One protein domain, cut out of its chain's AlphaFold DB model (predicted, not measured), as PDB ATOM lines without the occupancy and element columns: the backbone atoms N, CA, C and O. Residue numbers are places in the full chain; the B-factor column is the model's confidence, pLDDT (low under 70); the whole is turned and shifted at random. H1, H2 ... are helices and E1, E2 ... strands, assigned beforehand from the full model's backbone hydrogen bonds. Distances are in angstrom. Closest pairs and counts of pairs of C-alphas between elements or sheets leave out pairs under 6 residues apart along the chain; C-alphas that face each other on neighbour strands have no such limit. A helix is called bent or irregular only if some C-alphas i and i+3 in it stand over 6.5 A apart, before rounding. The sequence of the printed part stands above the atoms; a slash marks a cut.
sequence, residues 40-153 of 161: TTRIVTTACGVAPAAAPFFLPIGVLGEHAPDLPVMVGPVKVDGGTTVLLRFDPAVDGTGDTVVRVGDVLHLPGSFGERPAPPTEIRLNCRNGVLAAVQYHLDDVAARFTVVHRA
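What this domain is: This is residues 40 to 153 of the 161 residues of an uncharacterized protein of Skermanella aerolata (UniProt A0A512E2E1). One nine-stranded sheet curls back on itself like a partly open barrel, with E2, E1, E7, E8 and E9 as one wall, E6, E4 and E3 as the facing wall, and E5 as the hinge between them. The edge strands E2 and E3 stay apart, and the single short helix, H1, only grazes the sheet near one end of the barrel. The printed part has 114 residues with one named helix and nine named strands, in the order E1, E2, H1, E3, E4, E5, E6, E7, E8, E9, and its class is mostly strand. The sheet is mixed, in the order E2, E1, E7, E8, E9, E5, E6, E4, E3. The whole is compact, with a radius of gyration of the C-alphas of 13.0 A and spans of 35 by 32 by 23 A.

How they stand to each other: E1, residues 41 to 46, and E2, residues 57 to 59, form an antiparallel hairpin, with N 43 and O 57 within hydrogen-bond range at 2.8 A. H1, residues 61 to 67, only grazes the sheet with its residues 61 to 65; its closest C-alpha to E1 is that of Ile 61, 6.2 A from that of Thr 41. In H1 every O i to N i+4 pair is within hydrogen-bond range. E3, residues 73 to 80, bends by 59 degrees at residue 77 and forms a hairpin with E4, residues 84 to 90, where N 75 and O 88 are 2.8 A apart. E5, residues 100 to 104, and E6, residues 107 to 110, form a hairpin with N 104 and O 107 at 2.9 A. E6 is parallel to E4 at 42 degrees, with N 108 and O 87 at 2.8 A. E7, residues 123 to 129, is parallel to E1 at 18 degrees, with N 44 and O 124 at 2.8 A. E7, E8, residues 132 to 140, and E9, residues 143 to 152, form a meander, each strand the antiparallel neighbour of the one before, with N 125 and O 137 at 2.8 A and N 138 and O 145 at 2.8 A. E9 is staggered, pairing with E8 over residues 143 to 148 and, parallel, with E5 over residues 148 to 152, where N 150 and O 101 are 2.9 A apart. This is a folded sheet, one sheet bent back on itself into two leaves that face each other with 54 pairs of C-alphas within 11 A. Across the fold, the closest C-alphas of E1 and E3 are those of Thr 45 and Val 80, 5.8 A apart.

Where its parts are: E1 begins at C-alpha 41, (-4.679, 7.132, 47.693). E3 measures 18.8 A, E4 18.7 A, E7 19.5 A and E8 24.9 A from first to last C-alpha. E9, the longest strand, measures 28.5 A and ends at C-alpha 152, (21.615, 4.864, 49.804).

The domain as a whole: The two C-alphas farthest apart are those of His 67 and Asn 130, at 38.1 A. The printed part has no cut, and the link from E6 to E7, residues 111 to 122, is long. The mean pLDDT of the printed part is 83.1, and residues 46 to 55 and 81 to 83 are under 70.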
ATOM      1  N   THR A  40      -9.094   6.930  49.527       81.56
ATOM      2  CA  THR A  40      -8.091   6.062  48.920       81.56
ATOM      3  C   THR A  40      -7.076   6.893  48.165       81.56
ATOM      4  O   THR A  40      -7.410   7.716  47.316       81.56
ATOM      5  N   THR A  41      -5.810   6.629  48.449       79.31
ATOM      6  CA  THR A  41      -4.679   7.132  47.693       79.31
ATOM      7  C   THR A  41      -4.493   6.272  46.456       79.31
ATOM      8  O   THR A  41      -4.268   5.062  46.540       79.31
ATOM      9  N   ARG A  42      -4.544   6.903  45.290       84.62
ATOM     10  CA  ARG A  42      -4.260   6.264  44.011       84.62
ATOM     11  C   ARG A  42      -2.756   6.235  43.759       84.62
ATOM     12  O   ARG A  42      -2.115   7.276  43.698       84.62
ATOM     13  N   ILE A  43      -2.183   5.061  43.543       80.12
ATOM     14  CA  ILE A  43      -0.792   4.910  43.122       80.12
ATOM     15  C   ILE A  43      -0.754   4.724  41.606       80.12
ATOM     16  O   ILE A  43      -1.397   3.826  41.055       80.12
ATOM     17  N   VAL A  44       0.009   5.576  40.931       83.38
ATOM     18  CA  VAL A  44       0.193   5.564  39.479       83.38
ATOM     19  C   VAL A  44       1.678   5.432  39.179       83.38
ATOM     20  O   VAL A  44       2.487   6.224  39.658       83.38
ATOM     21  N   THR A  45       2.064   4.474  38.343       75.00
ATOM     22  CA  THR A  45       3.417   4.454  37.779       75.00
ATOM     23  C   THR A  45       3.411   5.224  36.463       75.00
ATOM     24  O   THR A  45       2.628   4.945  35.559       75.00
ATOM     25  N   THR A  46       4.233   6.256  36.340       65.12
ATOM     26  CA  THR A  46       4.443   6.924  35.054       65.12
ATOM     27  C   THR A  46       5.657   6.281  34.401       65.12
ATOM     28  O   THR A  46       6.761   6.276  34.950       65.12
ATOM     29  N   ALA A  47       5.433   5.672  33.238       57.19
ATOM     30  CA  ALA A  47       6.461   4.914  32.555       57.19
ATOM     31  C   ALA A  47       7.635   5.775  32.095       57.19
ATOM     32  O   ALA A  47       7.487   6.965  31.808       57.19
ATOM     33  N   CYS A  48       8.807   5.141  31.976       55.41
ATOM     34  CA  CYS A  48       9.984   5.711  31.323       55.41
ATOM     35  C   CYS A  48       9.662   6.126  29.875       55.41
ATOM     36  O   CYS A  48       9.816   5.326  28.958       55.41
ATOM     37  N   GLY A  49       9.230   7.368  29.654       47.91
ATOM     38  CA  GLY A  49       9.003   7.898  28.306       47.91
ATOM     39  C   GLY A  49       7.817   7.282  27.550       47.91
ATOM     40  O   GLY A  49       7.804   7.339  26.323       47.91
ATOM     41  N   VAL A  50       6.826   6.710  28.245       46.84
ATOM     42  CA  VAL A  50       5.598   6.152  27.639       46.84
ATOM     43  C   VAL A  50       4.362   6.462  28.496       46.84
ATOM     44  O   VAL A  50       4.487   6.948  29.620       46.84
ATOM     45  N   ALA A  51       3.166   6.225  27.942       50.50
ATOM     46  CA  ALA A  51       1.877   6.472  28.593       50.50
ATOM     47  C   ALA A  51       1.778   5.816  29.996       50.50
ATOM     48  O   ALA A  51       2.384   4.768  30.213       50.50
ATOM     49  N   PRO A  52       1.049   6.430  30.954       56.50
ATOM     50  CA  PRO A  52       0.955   5.963  32.344       56.50
ATOM     51  C   PRO A  52       0.456   4.513  32.486       56.50
ATOM     52  O   PRO A  52      -0.254   4.019  31.613       56.50
ATOM     53  N   ALA A  53       0.828   3.880  33.609       55.97
ATOM     54  CA  ALA A  53       0.645   2.467  33.965       55.97
ATOM     55  C   ALA A  53      -0.634   1.798  33.454       55.97
ATOM     56  O   ALA A  53      -1.726   2.364  33.541       55.97
ATOM     57  N   ALA A  54      -0.510   0.515  33.103       54.56
ATOM     58  CA  ALA A  54      -1.608  -0.336  32.642       54.56
ATOM     59  C   ALA A  54      -2.773  -0.500  33.646       54.56
ATOM     60  O   ALA A  54      -3.874  -0.839  33.225       54.56
ATOM     61  N   ALA A  55      -2.578  -0.227  34.942       63.34
ATOM     62  CA  ALA A  55      -3.669  -0.009  35.892       63.34
ATOM     63  C   ALA A  55      -3.146   0.679  37.168       63.34
ATOM     64  O   ALA A  55      -2.231   0.149  37.802       63.34
ATOM     65  N   PRO A  56      -3.701   1.830  37.586       74.81
ATOM     66  CA  PRO A  56      -3.452   2.357  38.923       74.81
ATOM     67  C   PRO A  56      -4.062   1.428  39.981       74.81
ATOM     68  O   PRO A  56      -5.065   0.762  39.718       74.81
ATOM     69  N   PHE A  57      -3.513   1.435  41.193       80.56
ATOM     70  CA  PHE A  57      -4.121   0.756  42.341       80.56
ATOM     71  C   PHE A  57      -4.387   1.744  43.477       80.56
ATOM     72  O   PHE A  57      -3.832   2.839  43.496       80.56
ATOM     73  N   PHE A  58      -5.269   1.374  44.401       83.38
ATOM     74  CA  PHE A  58      -5.777   2.263  45.443       83.38
ATOM     75  C   PHE A  58      -5.441   1.702  46.824       83.38
ATOM     76  O   PHE A  58      -5.611   0.506  47.063       83.38
ATOM     77  N   LEU A  59      -4.971   2.561  47.727       84.12
ATOM     78  CA  LEU A  59      -4.608   2.218  49.101       84.12
ATOM     79  C   LEU A  59      -5.314   3.153  50.084       84.12
ATOM     80  O   LEU A  59      -5.266   4.364  49.885       84.12
ATOM     81  N   PRO A  60      -5.902   2.655  51.178       83.38
ATOM     82  CA  PRO A  60      -6.507   3.507  52.197       83.38
ATOM     83  C   PRO A  60      -5.440   4.050  53.168       83.38
ATOM     84  O   PRO A  60      -5.475   3.749  54.358       83.38
ATOM     85  N   ILE A  61      -4.456   4.813  52.668       79.94
ATOM     86  CA  ILE A  61      -3.316   5.293  53.479       79.94
ATOM     87  C   ILE A  61      -3.796   6.121  54.678       79.94
ATOM     88  O   ILE A  61      -3.259   5.952  55.767       79.94
ATOM     89  N   GLY A  62      -4.841   6.939  54.511       76.50
ATOM     90  CA  GLY A  62      -5.423   7.721  55.609       76.50
ATOM     91  C   GLY A  62      -5.919   6.860  56.766       76.50
ATOM     92  O   GLY A  62      -5.522   7.069  57.907       76.50
ATOM     93  N   VAL A  63      -6.717   5.834  56.462       80.38
ATOM     94  CA  VAL A  63      -7.267   4.917  57.475       80.38
ATOM     95  C   VAL A  63      -6.167   4.096  58.143       80.38
ATOM     96  O   VAL A  63      -6.213   3.848  59.346       80.38
ATOM     97  N   LEU A  64      -5.161   3.676  57.371       78.88
ATOM     98  CA  LEU A  64      -4.005   2.969  57.920       78.88
ATOM     99  C   LEU A  64      -3.201   3.873  58.861       78.88
ATOM    100  O   LEU A  64      -2.823   3.425  59.939       78.88
ATOM    101  N   GLY A  65      -2.996   5.138  58.492       77.12
ATOM    102  CA  GLY A  65      -2.325   6.126  59.335       77.12
ATOM    103  C   GLY A  65      -3.110   6.473  60.602       77.12
ATOM    104  O   GLY A  65      -2.510   6.652  61.652       77.12
ATOM    105  N   GLU A  66      -4.442   6.512  60.542       80.94
ATOM    106  CA  GLU A  66      -5.283   6.789  61.714       80.94
ATOM    107  C   GLU A  66      -5.250   5.644  62.738       80.94
ATOM    108  O   GLU A  66      -5.134   5.878  63.942       80.94
ATOM    109  N   HIS A  67      -5.339   4.395  62.277       82.19
ATOM    110  CA  HIS A  67      -5.402   3.232  63.168       82.19
ATOM    111  C   HIS A  67      -4.037   2.657  63.552       82.19
ATOM    112  O   HIS A  67      -3.950   1.883  64.507       82.19
ATOM    113  N   ALA A  68      -2.982   3.010  62.823       80.81
ATOM    114  CA  ALA A  68      -1.625   2.542  63.065       80.81
ATOM    115  C   ALA A  68      -0.591   3.665  62.834       80.81
ATOM    116  O   ALA A  68       0.307   3.505  62.005       80.81
ATOM    117  N   PRO A  69      -0.686   4.790  63.571       80.62
ATOM    118  CA  PRO A  69       0.097   6.003  63.310       80.62
ATOM    119  C   PRO A  69       1.608   5.812  63.452       80.62
ATOM    120  O   PRO A  69       2.369   6.557  62.848       80.62
ATOM    121  N   ASP A  70       2.040   4.800  64.205       84.94
ATOM    122  CA  ASP A  70       3.455   4.517  64.468       84.94
ATOM    123  C   ASP A  70       4.002   3.339  63.643       84.94
ATOM    124  O   ASP A  70       5.176   2.983  63.772       84.94
ATOM    125  N   LEU A  71       3.169   2.693  62.816       85.94
ATOM    126  CA  LEU A  71       3.577   1.501  62.077       85.94
ATOM    127  C   LEU A  71       3.866   1.817  60.608       85.94
ATOM    128  O   LEU A  71       3.008   2.358  59.909       85.94
ATOM    129  N   PRO A  72       5.040   1.411  60.094       89.75
ATOM    130  CA  PRO A  72       5.316   1.531  58.678       89.75
ATOM    131  C   PRO A  72       4.445   0.560  57.872       89.75
ATOM    132  O   PRO A  72       4.311  -0.619  58.213       89.75
ATOM    133  N   VAL A  73       3.906   1.038  56.754       89.50
ATOM    134  CA  VAL A  73       3.088   0.250  55.828       89.50
ATOM    135  C   VAL A  73       3.906  -0.101  54.591       89.50
ATOM    136  O   VAL A  73       4.427   0.777  53.906       89.50
ATOM    137  N   MET A  74       3.987  -1.395  54.280       90.44
ATOM    138  CA  MET A  74       4.684  -1.913  53.102       90.44
ATOM    139  C   MET A  74       3.698  -2.250  51.983       90.44
ATOM    140  O   MET A  74       2.715  -2.952  52.214       90.44
ATOM    141  N   VAL A  75       3.990  -1.813  50.756       87.19
ATOM    142  CA  VAL A  75       3.186  -2.114  49.567       87.19
ATOM    143  C   VAL A  75       4.071  -2.481  48.387       87.19
ATOM    144  O   VAL A  75       4.964  -1.735  47.993       87.19
ATOM    145  N   GLY A  76       3.791  -3.625  47.773       82.50
ATOM    146  CA  GLY A  76       4.472  -4.084  46.570       82.50
ATOM    147  C   GLY A  76       4.679  -5.597  46.574       82.50
ATOM    148  O   GLY A  76       4.095  -6.288  47.409       82.50
ATOM    149  N   PRO A  77       5.498  -6.125  45.651       84.06
ATOM    150  CA  PRO A  77       6.334  -5.401  44.686       84.06
ATOM    151  C   PRO A  77       5.533  -4.632  43.624       84.06
ATOM    152  O   PRO A  77       4.653  -5.186  42.968       84.06
ATOM    153  N   VAL A  78       5.868  -3.358  43.421       82.62
ATOM    154  CA  VAL A  78       5.323  -2.520  42.348       82.62
ATOM    155  C   VAL A  78       6.299  -2.544  41.182       82.62
ATOM    156  O   VAL A  78       7.444  -2.105  41.305       82.62
ATOM    157  N   LYS A  79       5.848  -3.057  40.037       78.38
ATOM    158  CA  LYS A  79       6.601  -2.939  38.789       78.38
ATOM    159  C   LYS A  79       6.465  -1.513  38.286       78.38
ATOM    160  O   LYS A  79       5.360  -1.060  38.007       78.38
ATOM    161  N   VAL A  80       7.589  -0.824  38.174       76.25
ATOM    162  CA  VAL A  80       7.648   0.492  37.556       76.25
ATOM    163  C   VAL A  80       8.103   0.299  36.116       76.25
ATOM    164  O   VAL A  80       9.137  -0.320  35.843       76.25
ATOM    165  N   ASP A  81       7.295   0.786  35.179       67.19
ATOM    166  CA  ASP A  81       7.555   0.642  33.750       67.19
ATOM    167  C   ASP A  81       8.939   1.222  33.402       67.19
ATOM    168  O   ASP A  81       9.239   2.392  33.664       67.19
ATOM    169  N   GLY A  82       9.808   0.372  32.851       61.88
ATOM    170  CA  GLY A  82      11.261   0.587  32.813       61.88
ATOM    171  C   GLY A  82      12.077  -0.575  33.388       61.88
ATOM    172  O   GLY A  82      13.296  -0.571  33.271       61.88
ATOM    173  N   GLY A  83      11.414  -1.582  33.974       68.50
ATOM    174  CA  GLY A  83      12.038  -2.831  34.436       68.50
ATOM    175  C   GLY A  83      12.463  -2.821  35.906       68.50
ATOM    176  O   GLY A  83      12.878  -3.852  36.426       68.50
ATOM    177  N   THR A  84      12.305  -1.688  36.595       78.00
ATOM    178  CA  THR A  84      12.588  -1.574  38.027       78.00
ATOM    179  C   THR A  84      11.389  -2.067  38.837       78.00
ATOM    180  O   THR A  84      10.248  -1.705  38.559       78.00
ATOM    181  N   THR A  85      11.642  -2.863  39.874       84.44
ATOM    182  CA  THR A  85      10.631  -3.238  40.870       84.44
ATOM    183  C   THR A  85      10.951  -2.536  42.181       84.44
ATOM    184  O   THR A  85      12.117  -2.470  42.559       84.44
ATOM    185  N   VAL A  86       9.939  -1.987  42.854       87.62
ATOM    186  CA  VAL A  86      10.110  -1.319  44.152       87.62
ATOM    187  C   VAL A  86       9.080  -1.791  45.170       87.62
ATOM    188  O   VAL A  86       7.933  -2.088  44.829       87.62
ATOM    189  N   LEU A  87       9.482  -1.832  46.432       91.81
ATOM    190  CA  LEU A  87       8.608  -1.926  47.594       91.81
ATOM    191  C   LEU A  87       8.428  -0.520  48.159       91.81
ATOM    192  O   LEU A  87       9.400   0.143  48.505       91.81
ATOM    193  N   LEU A  88       7.191  -0.054  48.249       92.00
ATOM    194  CA  LEU A  88       6.869   1.227  48.861       92.00
ATOM    195  C   LEU A  88       6.732   1.022  50.367       92.00
ATOM    196  O   LEU A  88       5.940   0.187  50.798       92.00
ATOM    197  N   ARG A  89       7.494   1.772  51.156       93.19
ATOM    198  CA  ARG A  89       7.395   1.802  52.612       93.19
ATOM    199  C   ARG A  89       6.919   3.177  53.043       93.19
ATOM    200  O   ARG A  89       7.708   4.114  53.035       93.19
ATOM    201  N   PHE A  90       5.659   3.288  53.436       91.75
ATOM    202  CA  PHE A  90       5.136   4.493  54.071       91.75
ATOM    203  C   PHE A  90       5.523   4.457  55.541       91.75
ATOM    204  O   PHE A  90       5.036   3.602  56.273       91.75
ATOM    205  N   ASP A  91       6.442   5.321  55.947       90.25
ATOM    206  CA  ASP A  91       7.008   5.330  57.290       90.25
ATOM    207  C   ASP A  91       6.646   6.652  57.985       90.25
ATOM    208  O   ASP A  91       7.008   7.717  57.476       90.25
ATOM    209  N   PRO A  92       5.931   6.620  59.123       85.44
ATOM    210  CA  PRO A  92       5.528   7.836  59.829       85.44
ATOM    211  C   PRO A  92       6.721   8.624  60.388       85.44
ATOM    212  O   PRO A  92       6.584   9.812  60.668       85.44
ATOM    213  N   ALA A  93       7.899   8.002  60.515       87.94
ATOM    214  CA  ALA A  93       9.122   8.680  60.935       87.94
ATOM    215  C   ALA A  93       9.822   9.452  59.798       87.94
ATOM    216  O   ALA A  93      10.790  10.171  60.055       87.94
ATOM    217  N   VAL A  94       9.390   9.292  58.542       89.44
ATOM    218  CA  VAL A  94       9.965  10.016  57.401       89.44
ATOM    219  C   VAL A  94       9.321  11.393  57.293       89.44
ATOM    220  O   VAL A  94       8.106  11.519  57.163       89.44
ATOM    221  N   ASP A  95      10.158  12.427  57.305       86.94
ATOM    222  CA  ASP A  95       9.729  13.815  57.162       86.94
ATOM    223  C   ASP A  95       9.180  14.092  55.749       86.94
ATOM    224  O   ASP A  95       9.872  13.924  54.743       86.94
ATOM    225  N   GLY A  96       7.920  14.528  55.682       86.44
ATOM    226  CA  GLY A  96       7.232  14.898  54.446       86.44
ATOM    227  C   GLY A  96       7.456  16.341  53.988       86.44
ATOM    228  O   GLY A  96       6.915  16.724  52.948       86.44
ATOM    229  N   THR A  97       8.205  17.155  54.740       88.94
ATOM    230  CA  THR A  97       8.509  18.556  54.390       88.94
ATOM    231  C   THR A  97       9.740  18.704  53.494       88.94
ATOM    232  O   THR A  97       9.907  19.737  52.844       88.94
ATOM    233  N   GLY A  98      10.580  17.668  53.425       88.56
ATOM    234  CA  GLY A  98      11.746  17.628  52.549       88.56
ATOM    235  C   GLY A  98      11.401  17.489  51.062       88.56
ATOM    236  O   GLY A  98      10.255  17.299  50.662       88.56
ATOM    237  N   ASP A  99      12.431  17.544  50.222       92.62
ATOM    238  CA  ASP A  99      12.344  17.396  48.763       92.62
ATOM    239  C   ASP A  99      12.944  16.072  48.259       92.62
ATOM    240  O   ASP A  99      13.086  15.857  47.051       92.62
ATOM    241  N   THR A 100      13.305  15.167  49.170       93.94
ATOM    242  CA  THR A 100      13.953  13.891  48.855       93.94
ATOM    243  C   THR A 100      13.306  12.726  49.587       93.94
ATOM    244  O   THR A 100      12.780  12.864  50.685       93.94
ATOM    245  N   VAL A 101      13.368  11.554  48.960       94.38
ATOM    246  CA  VAL A 101      12.989  10.268  49.553       94.38
ATOM    247  C   VAL A 101      14.106   9.267  49.320       94.38
ATOM    248  O   VAL A 101      14.765   9.279  48.276       94.38
ATOM    249  N   VAL A 102      14.336   8.398  50.299       94.62
ATOM    250  CA  VAL A 102      15.472   7.476  50.272       94.62
ATOM    251  C   VAL A 102      15.030   6.129  49.724       94.62
ATOM    252  O   VAL A 102      14.050   5.544  50.182       94.62
ATOM    253  N   ARG A 103      15.792   5.612  48.764       92.88
ATOM    254  CA  ARG A 103      15.720   4.222  48.330       92.88
ATOM    255  C   ARG A 103      16.901   3.441  48.901       92.88
ATOM    256  O   ARG A 103      18.049   3.853  48.735       92.88
ATOM    257  N   VAL A 104      16.593   2.323  49.544       93.06
ATOM    258  CA  VAL A 104      17.528   1.382  50.165       93.06
ATOM    259  C   VAL A 104      17.256   0.012  49.541       93.06
ATOM    260  O   VAL A 104      16.162  -0.533  49.702       93.06
ATOM    261  N   GLY A 105      18.181  -0.479  48.715       90.00
ATOM    262  CA  GLY A 105      17.931  -1.631  47.845       90.00
ATOM    263  C   GLY A 105      16.683  -1.424  46.971       90.00
ATOM    264  O   GLY A 105      16.584  -0.460  46.205       90.00
ATOM    265  N   ASP A 106      15.691  -2.301  47.120       88.88
ATOM    266  CA  ASP A 106      14.396  -2.197  46.433       88.88
ATOM    267  C   ASP A 106      13.313  -1.473  47.240       88.88
ATOM    268  O   ASP A 106      12.205  -1.281  46.740       88.88
ATOM    269  N   VAL A 107      13.613  -1.033  48.461       93.44
ATOM    270  CA  VAL A 107      12.654  -0.362  49.342       93.44
ATOM    271  C   VAL A 107      12.752   1.150  49.181       93.44
ATOM    272  O   VAL A 107      13.800   1.754  49.393       93.44
ATOM    273  N   LEU A 108      11.636   1.777  48.827       93.62
ATOM    274  CA  LEU A 108      11.477   3.222  48.765       93.62
ATOM    275  C   LEU A 108      10.779   3.710  50.033       93.62
ATOM    276  O   LEU A 108       9.601   3.421  50.240       93.62
ATOM    277  N   HIS A 109      11.503   4.456  50.860       94.94
ATOM    278  CA  HIS A 109      10.988   5.052  52.085       94.94
ATOM    279  C   HIS A 109      10.270   6.355  51.762       94.94
ATOM    280  O   HIS A 109      10.860   7.286  51.214       94.94
ATOM    281  N   LEU A 110       8.991   6.400  52.097       93.38
ATOM    282  CA  LEU A 110       8.058   7.447  51.738       93.38
ATOM    283  C   LEU A 110       7.395   8.016  52.995       93.38
ATOM    284  O   LEU A 110       7.054   7.243  53.892       93.38
ATOM    285  N   PRO A 111       7.143   9.331  53.051       92.19
ATOM    286  CA  PRO A 111       6.293   9.899  54.084       92.19
ATOM    287  C   PRO A 111       4.820   9.536  53.822       92.19
ATOM    288  O   PRO A 111       4.396   9.364  52.672       92.19
ATOM    289  N   GLY A 112       4.028   9.421  54.890       86.50
ATOM    290  CA  GLY A 112       2.580   9.171  54.798       86.50
ATOM    291  C   GLY A 112       1.773  10.386  54.315       86.50
ATOM    292  O   GLY A 112       0.721  10.227  53.697       86.50
ATOM    293  N   SER A 113       2.296  11.592  54.538       85.94
ATOM    294  CA  SER A 113       1.745  12.873  54.088       85.94
ATOM    295  C   SER A 113       2.854  13.767  53.517       85.94
ATOM    296  O   SER A 113       3.994  13.329  53.363       85.94
ATOM    297  N   PHE A 114       2.539  15.006  53.134       86.44
ATOM    298  CA  PHE A 114       3.536  15.937  52.606       86.44
ATOM    299  C   PHE A 114       3.295  17.379  53.051       86.44
ATOM    300  O   PHE A 114       2.157  17.817  53.248       86.44
ATOM    301  N   GLY A 115       4.391  18.132  53.165       82.88
ATOM    302  CA  GLY A 115       4.387  19.472  53.742       82.88
ATOM    303  C   GLY A 115       3.903  19.464  55.193       82.88
ATOM    304  O   GLY A 115       4.043  18.479  55.908       82.88
ATOM    305  N   GLU A 116       3.293  20.568  55.621       78.50
ATOM    306  CA  GLU A 116       2.726  20.707  56.972       78.50
ATOM    307  C   GLU A 116       1.337  20.060  57.115       78.50
ATOM    308  O   GLU A 116       0.668  20.211  58.138       78.50
ATOM    309  N   ARG A 117       0.849  19.371  56.076       73.31
ATOM    310  CA  ARG A 117      -0.506  18.823  56.072       73.31
ATOM    311  C   ARG A 117      -0.509  17.411  56.647       73.31
ATOM    312  O   ARG A 117       0.213  16.552  56.142       73.31
ATOM    313  N   PRO A 118      -1.378  17.126  57.627       72.81
ATOM    314  CA  PRO A 118      -1.527  15.774  58.154       72.81
ATOM    315  C   PRO A 118      -2.346  14.857  57.228       72.81
ATOM    316  O   PRO A 118      -2.427  13.661  57.479       72.81
ATOM    317  N   ALA A 119      -2.966  15.390  56.167       80.75
ATOM    318  CA  ALA A 119      -3.814  14.612  55.271       80.75
ATOM    319  C   ALA A 119      -2.991  13.726  54.310       80.75
ATOM    320  O   ALA A 119      -1.964  14.180  53.785       80.75
ATOM    321  N   PRO A 120      -3.439  12.486  54.038       83.44
ATOM    322  CA  PRO A 120      -2.812  11.620  53.045       83.44
ATOM    323  C   PRO A 120      -2.996  12.195  51.628       83.44
ATOM    324  O   PRO A 120      -3.981  12.884  51.358       83.44
ATOM    325  N   PRO A 121      -2.089  11.903  50.682       86.62
ATOM    326  CA  PRO A 121      -2.274  12.289  49.287       86.62
ATOM    327  C   PRO A 121      -3.443  11.528  48.643       86.62
ATOM    328  O   PRO A 121      -3.672  10.352  48.931       86.62
ATOM    329  N   THR A 122      -4.136  12.161  47.698       88.88
ATOM    330  CA  THR A 122      -5.142  11.498  46.850       88.88
ATOM    331  C   THR A 122      -4.487  10.710  45.721       88.88
ATOM    332  O   THR A 122      -5.029   9.697  45.276       88.88
ATOM    333  N   GLU A 123      -3.301  11.124  45.271       88.56
ATOM    334  CA  GLU A 123      -2.546  10.415  44.243       88.56
ATOM    335  C   GLU A 123      -1.033  10.479  44.483       88.56
ATOM    336  O   GLU A 123      -0.479  11.521  44.827       88.56
ATOM    337  N   ILE A 124      -0.344   9.363  44.250       89.75
ATOM    338  CA  ILE A 124       1.116   9.271  44.244       89.75
ATOM    339  C   ILE A 124       1.559   8.763  42.876       89.75
ATOM    340  O   ILE A 124       1.164   7.682  42.437       89.75
ATOM    341  N   ARG A 125       2.422   9.530  42.211       89.56
ATOM    342  CA  ARG A 125       3.018   9.186  40.919       89.56
ATOM    343  C   ARG A 125       4.474   8.785  41.081       89.56
ATOM    344  O   ARG A 125       5.291   9.587  41.535       89.56
ATOM    345  N   LEU A 126       4.811   7.574  40.656       88.88
ATOM    346  CA  LEU A 126       6.187   7.090  40.578       88.88
ATOM    347  C   LEU A 126       6.757   7.432  39.202       88.88
ATOM    348  O   LEU A 126       6.354   6.825  38.215       88.88
ATOM    349  N   ASN A 127       7.672   8.402  39.144       87.00
ATOM    350  CA  ASN A 127       8.254   8.912  37.907       87.00
ATOM    351  C   ASN A 127       9.640   8.328  37.654       87.00
ATOM    352  O   ASN A 127      10.580   8.532  38.433       87.00
ATOM    353  N   CYS A 128       9.797   7.697  36.498       82.88
ATOM    354  CA  CYS A 128      11.088   7.194  36.066       82.88
ATOM    355  C   CYS A 128      11.825   8.132  35.107       82.88
ATOM    356  O   CYS A 128      11.232   8.864  34.312       82.88
ATOM    357  N   ARG A 129      13.155   8.051  35.146       81.62
ATOM    358  CA  ARG A 129      14.076   8.664  34.187       81.62
ATOM    359  C   ARG A 129      15.133   7.622  33.819       81.62
ATOM    360  O   ARG A 129      15.770   7.062  34.701       81.62
ATOM    361  N   ASN A 130      15.329   7.379  32.522       78.69
ATOM    362  CA  ASN A 130      16.343   6.449  32.000       78.69
ATOM    363  C   ASN A 130      16.263   5.018  32.582       78.69
ATOM    364  O   ASN A 130      17.287   4.433  32.913       78.69
ATOM    365  N   GLY A 131      15.059   4.458  32.746       77.44
ATOM    366  CA  GLY A 131      14.876   3.096  33.283       77.44
ATOM    367  C   GLY A 131      14.860   3.003  34.813       77.44
ATOM    368  O   GLY A 131      14.532   1.950  35.355       77.44
ATOM    369  N   VAL A 132      15.168   4.098  35.514       83.25
ATOM    370  CA  VAL A 132      15.311   4.126  36.976       83.25
ATOM    371  C   VAL A 132      14.262   5.043  37.595       83.25
ATOM    372  O   VAL A 132      13.957   6.111  37.057       83.25
ATOM    373  N   LEU A 133      13.725   4.646  38.750       87.50
ATOM    374  CA  LEU A 133      12.848   5.498  39.544       87.50
ATOM    375  C   LEU A 133      13.628   6.727  40.033       87.50
ATOM    376  O   LEU A 133      14.580   6.599  40.800       87.50
ATOM    377  N   ALA A 134      13.223   7.911  39.578       89.94
ATOM    378  CA  ALA A 134      13.975   9.147  39.784       89.94
ATOM    379  C   ALA A 134      13.237  10.158  40.663       89.94
ATOM    380  O   ALA A 134      13.870  10.980  41.326       89.94
ATOM    381  N   ALA A 135      11.905  10.133  40.657       92.19
ATOM    382  CA  ALA A 135      11.108  11.029  41.476       92.19
ATOM    383  C   ALA A 135       9.776  10.402  41.878       92.19
ATOM    384  O   ALA A 135       9.227   9.556  41.174       92.19
ATOM    385  N   VAL A 136       9.224  10.899  42.975       92.50
ATOM    386  CA  VAL A 136       7.879  10.587  43.451       92.50
ATOM    387  C   VAL A 136       7.108  11.892  43.548       92.50
ATOM    388  O   VAL A 136       7.647  12.890  44.016       92.50
ATOM    389  N   GLN A 137       5.874  11.924  43.062       92.38
ATOM    390  CA  GLN A 137       5.045  13.122  43.112       92.38
ATOM    391  C   GLN A 137       3.753  12.830  43.855       92.38
ATOM    392  O   GLN A 137       3.020  11.926  43.469       92.38
ATOM    393  N   TYR A 138       3.495  13.591  44.906       92.12
ATOM    394  CA  TYR A 138       2.275  13.513  45.693       92.12
ATOM    395  C   TYR A 138       1.322  14.587  45.191       92.12
ATOM    396  O   TYR A 138       1.762  15.693  44.881       92.12
ATOM    397  N   HIS A 139       0.041  14.258  45.118       90.38
ATOM    398  CA  HIS A 139      -1.043  15.182  44.813       90.38
ATOM    399  C   HIS A 139      -2.097  15.081  45.912       90.38
ATOM    400  O   HIS A 139      -2.445  13.982  46.346       90.38
ATOM    401  N   LEU A 140      -2.584  16.234  46.354       88.56
ATOM    402  CA  LEU A 140      -3.729  16.397  47.241       88.56
ATOM    403  C   LEU A 140      -4.490  17.625  46.751       88.56
ATOM    404  O   LEU A 140      -3.983  18.747  46.846       88.56
ATOM    405  N   ASP A 141      -5.673  17.386  46.194       86.25
ATOM    406  CA  ASP A 141      -6.486  18.387  45.506       86.25
ATOM    407  C   ASP A 141      -5.662  19.159  44.456       86.25
ATOM    408  O   ASP A 141      -5.067  18.550  43.566       86.25
ATOM    409  N   ASP A 142      -5.576  20.485  44.576       85.00
ATOM    410  CA  ASP A 142      -4.851  21.362  43.646       85.00
ATOM    411  C   ASP A 142      -3.356  21.514  43.975       85.00
ATOM    412  O   ASP A 142      -2.659  22.364  43.413       85.00
ATOM    413  N   VAL A 143      -2.839  20.727  44.923       88.44
ATOM    414  CA  VAL A 143      -1.485  20.894  45.454       88.44
ATOM    415  C   VAL A 143      -0.659  19.651  45.207       88.44
ATOM    416  O   VAL A 143      -1.075  18.534  45.508       88.44
ATOM    417  N   ALA A 144       0.557  19.864  44.710       90.19
ATOM    418  CA  ALA A 144       1.506  18.798  44.456       90.19
ATOM    419  C   ALA A 144       2.847  19.048  45.147       90.19
ATOM    420  O   ALA A 144       3.356  20.168  45.150       90.19
ATOM    421  N   ALA A 145       3.446  17.977  45.658       91.44
ATOM    422  CA  ALA A 145       4.828  17.949  46.127       91.44
ATOM    423  C   ALA A 145       5.633  16.942  45.311       91.44
ATOM    424  O   ALA A 145       5.117  15.910  44.878       91.44
ATOM    425  N   ARG A 146       6.908  17.248  45.073       92.81
ATOM    426  CA  ARG A 146       7.816  16.380  44.327       92.81
ATOM    427  C   ARG A 146       9.014  16.038  45.193       92.81
ATOM    428  O   ARG A 146       9.722  16.932  45.634       92.81
ATOM    429  N   PHE A 147       9.273  14.747  45.306       94.38
ATOM    430  CA  PHE A 147      10.428  14.191  45.981       94.38
ATOM    431  C   PHE A 147      11.397  13.604  44.958       94.38
ATOM    432  O   PHE A 147      11.001  12.845  44.067       94.38
ATOM    433  N   THR A 148      12.675  13.942  45.076       94.94
ATOM    434  CA  THR A 148      13.759  13.309  44.322       94.94
ATOM    435  C   THR A 148      14.179  12.021  45.020       94.94
ATOM    436  O   THR A 148      14.373  12.002  46.233       94.94
ATOM    437  N   VAL A 149      14.328  10.933  44.264       93.56
ATOM    438  CA  VAL A 149      14.765   9.651  44.830       93.56
ATOM    439  C   VAL A 149      16.283   9.636  44.954       93.56
ATOM    440  O   VAL A 149      16.996   9.726  43.953       93.56
ATOM    441  N   VAL A 150      16.777   9.482  46.180       94.69
ATOM    442  CA  VAL A 150      18.204   9.309  46.471       94.69
ATOM    443  C   VAL A 150      18.482   7.860  46.843       94.69
ATOM    444  O   VAL A 150      17.757   7.262  47.632       94.69
ATOM    445  N   HIS A 151      19.526   7.278  46.259       91.31
ATOM    446  CA  HIS A 151      19.915   5.898  46.541       91.31
ATOM    447  C   HIS A 151      20.936   5.899  47.675       91.31
ATOM    448  O   HIS A 151      21.959   6.580  47.586       91.31
ATOM    449  N   ARG A 152      20.662   5.136  48.730       89.25
ATOM    450  CA  ARG A 152      21.615   4.864  49.804       89.25
ATOM    451  C   ARG A 152      22.059   3.408  49.690       89.25
ATOM    452  O   ARG A 152      21.239   2.535  49.410       89.25
ATOM    453  N   ALA A 153      23.358   3.173  49.855       78.81
ATOM    454  CA  ALA A 153      23.887   1.819  49.915       78.81
ATOM    455  C   ALA A 153      23.287   1.092  51.125       78.81
ATOM    456  O   ALA A 153      23.132   1.683  52.192       78.81
TER     457      ALA A 153